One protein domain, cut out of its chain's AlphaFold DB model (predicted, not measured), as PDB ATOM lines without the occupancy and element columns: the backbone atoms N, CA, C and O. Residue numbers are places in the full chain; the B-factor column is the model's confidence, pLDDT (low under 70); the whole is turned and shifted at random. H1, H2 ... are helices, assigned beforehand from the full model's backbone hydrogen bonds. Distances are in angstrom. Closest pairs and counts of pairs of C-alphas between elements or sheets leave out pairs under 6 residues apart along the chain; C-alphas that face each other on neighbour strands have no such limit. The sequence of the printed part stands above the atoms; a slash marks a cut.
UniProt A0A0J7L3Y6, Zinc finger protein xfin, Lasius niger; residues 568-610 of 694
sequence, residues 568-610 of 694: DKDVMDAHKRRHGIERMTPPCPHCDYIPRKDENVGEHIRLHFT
ATOM      1  N   ASP A 568     -29.519  21.381 101.207       78.31
ATOM      2  CA  ASP A 568     -30.328  21.721 102.376       78.31
ATOM      3  C   ASP A 568     -30.414  23.247 102.552       78.31
ATOM      4  O   ASP A 568     -29.402  23.936 102.732       78.31
ATOM      5  N   LYS A 569     -31.638  23.777 102.487       77.06
ATOM      6  CA  LYS A 569     -31.924  25.212 102.576       77.06
ATOM      7  C   LYS A 569     -31.583  25.789 103.950       77.06
ATOM      8  O   LYS A 569     -31.029  26.886 104.006       77.06
ATOM      9  N   ASP A 570     -31.808  25.046 105.030       77.75
ATOM     10  CA  ASP A 570     -31.552  25.531 106.391       77.75
ATOM     11  C   ASP A 570     -30.046  25.687 106.643       77.75
ATOM     12  O   ASP A 570     -29.588  26.655 107.263       77.75
ATOM     13  N   VAL A 571     -29.253  24.777 106.072       80.31
ATOM     14  CA  VAL A 571     -27.786  24.841 106.088       80.31
ATOM     15  C   VAL A 571     -27.279  26.018 105.248       80.31
ATOM     16  O   VAL A 571     -26.361  26.729 105.666       80.31
ATOM     17  N   MET A 572     -27.891  26.276 104.087       82.00
ATOM     18  CA  MET A 572     -27.544  27.428 103.248       82.00
ATOM     19  C   MET A 572     -27.890  28.758 103.924       82.00
ATOM     20  O   MET A 572     -27.089  29.690 103.884       82.00
ATOM     21  N   ASP A 573     -29.044  28.861 104.578       79.19
ATOM     22  CA  ASP A 573     -29.476  30.093 105.242       79.19
ATOM     23  C   ASP A 573     -28.679  30.354 106.531       79.19
ATOM     24  O   ASP A 573     -28.380  31.504 106.870       79.19
ATOM     25  N   ALA A 574     -28.237  29.309 107.236       81.38
ATOM     26  CA  ALA A 574     -27.257  29.441 108.315       81.38
ATOM     27  C   ALA A 574     -25.889  29.932 107.805       81.38
ATOM     28  O   ALA A 574     -25.269  30.773 108.457       81.38
ATOM     29  N   HIS A 575     -25.446  29.446 106.643       81.56
ATOM     30  CA  HIS A 575     -24.208  29.883 105.998       81.56
ATOM     31  C   HIS A 575     -24.295  31.334 105.492       81.56
ATOM     32  O   HIS A 575     -23.397  32.130 105.755       81.56
ATOM     33  N   LYS A 576     -25.386  31.719 104.815       78.50
ATOM     34  CA  LYS A 576     -25.603  33.086 104.304       78.50
ATOM     35  C   LYS A 576     -25.599  34.130 105.414       78.50
ATOM     36  O   LYS A 576     -24.992  35.178 105.247       78.50
ATOM     37  N   ARG A 577     -26.195  33.816 106.569       79.75
ATOM     38  CA  ARG A 577     -26.205  34.701 107.747       79.75
ATOM     39  C   ARG A 577     -24.817  34.994 108.323       79.75
ATOM     40  O   ARG A 577     -24.721  35.854 109.187       79.75
ATOM     41  N   ARG A 578     -23.767  34.281 107.896       72.50
ATOM     42  CA  ARG A 578     -22.371  34.514 108.310       72.50
ATOM     43  C   ARG A 578     -21.634  35.517 107.435       72.50
ATOM     44  O   ARG A 578     -20.557  35.949 107.833       72.50
ATOM     45  N   HIS A 579     -22.200  35.877 106.285       72.69
ATOM     46  CA  HIS A 579     -21.717  36.992 105.483       72.69
ATOM     47  C   HIS A 579     -22.278  38.289 106.073       72.69
ATOM     48  O   HIS A 579     -23.489  38.402 106.257       72.69
ATOM     49  N   GLY A 580     -21.405  39.241 106.413       65.38
ATOM     50  CA  GLY A 580     -21.811  40.568 106.901       65.38
ATOM     51  C   GLY A 580     -22.019  40.716 108.419       65.38
ATOM     52  O   GLY A 580     -22.714  41.635 108.845       65.38
ATOM     53  N   ILE A 581     -21.439  39.846 109.259       65.44
ATOM     54  CA  ILE A 581     -21.463  40.019 110.727       65.44
ATOM     55  C   ILE A 581     -20.220  40.796 111.193       65.44
ATOM     56  O   ILE A 581     -19.172  40.206 111.410       65.44
ATOM     57  N   GLU A 582     -20.308  42.098 111.450       56.50
ATOM     58  CA  GLU A 582     -19.156  42.891 111.921       56.50
ATOM     59  C   GLU A 582     -18.749  42.612 113.389       56.50
ATOM     60  O   GLU A 582     -18.996  43.470 114.230       56.50
ATOM     61  N   ARG A 583     -18.122  41.469 113.757       57.31
ATOM     62  CA  ARG A 583     -17.411  41.322 115.067       57.31
ATOM     63  C   ARG A 583     -16.239  40.314 115.110       57.31
ATOM     64  O   ARG A 583     -16.410  39.125 114.862       57.31
ATOM     65  N   MET A 584     -15.098  40.814 115.611       55.62
ATOM     66  CA  MET A 584     -14.067  40.218 116.503       55.62
ATOM     67  C   MET A 584     -13.432  38.843 116.192       55.62
ATOM     68  O   MET A 584     -12.754  38.288 117.056       55.62
ATOM     69  N   THR A 585     -13.574  38.292 114.988       61.88
ATOM     70  CA  THR A 585     -12.711  37.195 114.503       61.88
ATOM     71  C   THR A 585     -12.204  37.534 113.105       61.88
ATOM     72  O   THR A 585     -12.914  38.227 112.373       61.88
ATOM     73  N   PRO A 586     -10.971  37.135 112.738       65.00
ATOM     74  CA  PRO A 586     -10.419  37.485 111.437       65.00
ATOM     75  C   PRO A 586     -11.313  36.922 110.313       65.00
ATOM     76  O   PRO A 586     -11.538  35.707 110.280       65.00
ATOM     77  N   PRO A 587     -11.851  37.785 109.427       70.56
ATOM     78  CA  PRO A 587     -12.728  37.369 108.336       70.56
ATOM     79  C   PRO A 587     -11.956  36.583 107.273       70.56
ATOM     80  O   PRO A 587     -10.724  36.631 107.198       70.56
ATOM     81  N   CYS A 588     -12.688  35.866 106.420       74.94
ATOM     82  CA  CYS A 588     -12.104  35.253 105.234       74.94
ATOM     83  C   CYS A 588     -11.475  36.334 104.319       74.94
ATOM     84  O   CYS A 588     -12.124  37.332 104.018       74.94
ATOM     85  N   PRO A 589     -10.246  36.144 103.799       69.25
ATOM     86  CA  PRO A 589      -9.615  37.091 102.870       69.25
ATOM     87  C   PRO A 589     -10.276  37.184 101.483       69.25
ATOM     88  O   PRO A 589      -9.880  38.021 100.676       69.25
ATOM     89  N   HIS A 590     -11.221  36.290 101.166       69.69
ATOM     90  CA  HIS A 590     -11.805  36.139  99.826       69.69
ATOM     91  C   HIS A 590     -13.322  36.364  99.768       69.69
ATOM     92  O   HIS A 590     -13.878  36.398  98.671       69.69
ATOM     93  N   CYS A 591     -13.995  36.488 100.914       75.50
ATOM     94  CA  CYS A 591     -15.401  36.882 101.018       75.50
ATOM     95  C   CYS A 591     -15.735  37.323 102.450       75.50
ATOM     96  O   CYS A 591     -14.955  37.099 103.370       75.50
ATOM     97  N   ASP A 592     -16.933  37.860 102.664       70.38
ATOM     98  CA  ASP A 592     -17.359  38.435 103.950       70.38
ATOM     99  C   ASP A 592     -17.729  37.389 105.022       70.38
ATOM    100  O   ASP A 592     -18.457  37.684 105.974       70.38
ATOM    101  N   TYR A 593     -17.251  36.150 104.867       75.25
ATOM    102  CA  TYR A 593     -17.527  35.035 105.765       75.25
ATOM    103  C   TYR A 593     -16.715  35.135 107.059       75.25
ATOM    104  O   TYR A 593     -15.482  35.196 107.033       75.25
ATOM    105  N   ILE A 594     -17.414  35.075 108.196       71.44
ATOM    106  CA  ILE A 594     -16.811  35.189 109.528       71.44
ATOM    107  C   ILE A 594     -17.074  33.907 110.342       71.44
ATOM    108  O   ILE A 594     -18.240  33.567 110.592       71.44
ATOM    109  N   PRO A 595     -16.016  33.171 110.741       67.00
ATOM    110  CA  PRO A 595     -16.152  31.904 111.455       67.00
ATOM    111  C   PRO A 595     -16.657  32.074 112.891       67.00
ATOM    112  O   PRO A 595     -16.536  33.133 113.510       67.00
ATOM    113  N   ARG A 596     -17.190  30.993 113.471       64.62
ATOM    114  CA  ARG A 596     -17.371  30.903 114.929       64.62
ATOM    115  C   ARG A 596     -16.013  30.769 115.626       64.62
ATOM    116  O   ARG A 596     -15.056  30.299 115.027       64.62
ATOM    117  N   LYS A 597     -15.953  31.107 116.921       56.25
ATOM    118  CA  LYS A 597     -14.743  31.013 117.768       56.25
ATOM    119  C   LYS A 597     -14.053  29.631 117.722       56.25
ATOM    120  O   LYS A 597     -12.850  29.570 117.939       56.25
ATOM    121  N   ASP A 598     -14.804  28.576 117.391       56.44
ATOM    122  CA  ASP A 598     -14.347  27.181 117.324       56.44
ATOM    123  C   ASP A 598     -14.220  26.626 115.885       56.44
ATOM    124  O   ASP A 598     -13.829  25.474 115.700       56.44
ATOM    125  N   GLU A 599     -14.561  27.407 114.851       60.47
ATOM    126  CA  GLU A 599     -14.537  26.968 113.447       60.47
ATOM    127  C   GLU A 599     -13.324  27.548 112.704       60.47
ATOM    128  O   GLU A 599     -13.122  28.760 112.627       60.47
ATOM    129  N   ASN A 600     -12.508  26.670 112.120       60.34
ATOM    130  CA  ASN A 600     -11.275  27.053 111.437       60.34
ATOM    131  C   ASN A 600     -11.565  27.773 110.104       60.34
ATOM    132  O   ASN A 600     -11.957  27.138 109.122       60.34
ATOM    133  N   VAL A 601     -11.261  29.078 110.019       70.44
ATOM    134  CA  VAL A 601     -11.365  29.895 108.784       70.44
ATOM    135  C   VAL A 601     -10.653  29.261 107.577       70.44
ATOM    136  O   VAL A 601     -11.101  29.389 106.439       70.44
ATOM    137  N   GLY A 602      -9.582  28.498 107.819       69.12
ATOM    138  CA  GLY A 602      -8.820  27.797 106.785       69.12
ATOM    139  C   GLY A 602      -9.600  26.702 106.044       69.12
ATOM    140  O   GLY A 602      -9.253  26.362 104.915       69.12
ATOM    141  N   GLU A 603     -10.659  26.136 106.626       69.88
ATOM    142  CA  GLU A 603     -11.528  25.190 105.911       69.88
ATOM    143  C   GLU A 603     -12.451  25.895 104.922       69.88
ATOM    144  O   GLU A 603     -12.604  25.444 103.787       69.88
ATOM    145  N   HIS A 604     -12.970  27.057 105.305       78.62
ATOM    146  CA  HIS A 604     -13.742  27.897 104.406       78.62
ATOM    147  C   HIS A 604     -12.874  28.457 103.263       78.62
ATOM    148  O   HIS A 604     -13.268  28.384 102.101       78.62
ATOM    149  N   ILE A 605     -11.660  28.939 103.558       72.50
ATOM    150  CA  ILE A 605     -10.724  29.457 102.541       72.50
ATOM    151  C   ILE A 605     -10.407  28.392 101.481       72.50
ATOM    152  O   ILE A 605     -10.340  28.704 100.291       72.50
ATOM    153  N   ARG A 606     -10.288  27.116 101.874       71.69
ATOM    154  CA  ARG A 606     -10.060  26.007 100.931       71.69
ATOM    155  C   ARG A 606     -11.156  25.887  99.863       71.69
ATOM    156  O   ARG A 606     -10.844  25.445  98.759       71.69
ATOM    157  N   LEU A 607     -12.386  26.340 100.136       71.69
ATOM    158  CA  LEU A 607     -13.483  26.341  99.158       71.69
ATOM    159  C   LEU A 607     -13.248  27.319  97.995       71.69
ATOM    160  O   LEU A 607     -13.655  27.025  96.870       71.69
ATOM    161  N   HIS A 608     -12.548  28.436  98.227       69.44
ATOM    162  CA  HIS A 608     -12.189  29.395  97.172       69.44
ATOM    163  C   HIS A 608     -11.170  28.831  96.175       69.44
ATOM    164  O   HIS A 608     -11.161  29.227  95.011       69.44
ATOM    165  N   PHE A 609     -10.347  27.871  96.608       68.81
ATOM    166  CA  PHE A 609      -9.255  27.304  95.810       68.81
ATOM    167  C   PHE A 609      -9.542  25.900  95.261       68.81
ATOM    168  O   PHE A 609      -8.704  25.320  94.562       68.81
ATOM    169  N   THR A 610     -10.721  25.336  95.531       58.59
ATOM    170  CA  THR A 610     -11.150  24.070  94.924       58.59
ATOM    171  C   THR A 610     -11.289  24.230  93.406       58.59
ATOM    172  O   THR A 610     -12.233  24.835  92.906       58.59
TER     173      THR A 610
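This is residues 568 to 610 of the 694 residues of the protein "Zinc finger protein xfin" of Lasius niger (UniProt A0A0J7L3Y6). There is little regular structure here: a long looping stretch, residues 577 to 600, makes the body between two short helices, and residues 568 to 574 stick out from it as an arm, of which 569 to 574 belong to H1. The printed part has 43 residues with two named helices, H1 then H2, and no named strand. The class is all helix, with 17 of the 43 residues in named elements. The whole is compact, with a radius of gyration of the C-alphas of 10.4 A and spans of 27 by 26 by 18 A.

H1, residues 569 to 576, begins at C-alpha 569 (-31.924, 25.212, 102.576) and is 10.2 A long from first to last C-alpha. H2, residues 601 to 609, is 13.4 A long and ends at C-alpha 609 (-9.255, 27.304, 95.810).

H1 and H2 are apart, with no C-alpha of the one within 8 A of the other. In H1 every O i to N i+4 pair is within hydrogen-bond range; in H2 2 of 5 are, beside 5 of 6 O i to N i+3 pairs.

The two C-alphas farthest apart, those of Asp 568 and Met 584, are 28.4 A apart. The printed part has no cut, and the link from H1 to H2 is long, 24 residues. The mean pLDDT of the printed part is 70.0, with 20 residues under 70, among them 580 to 586 and 595 to 600.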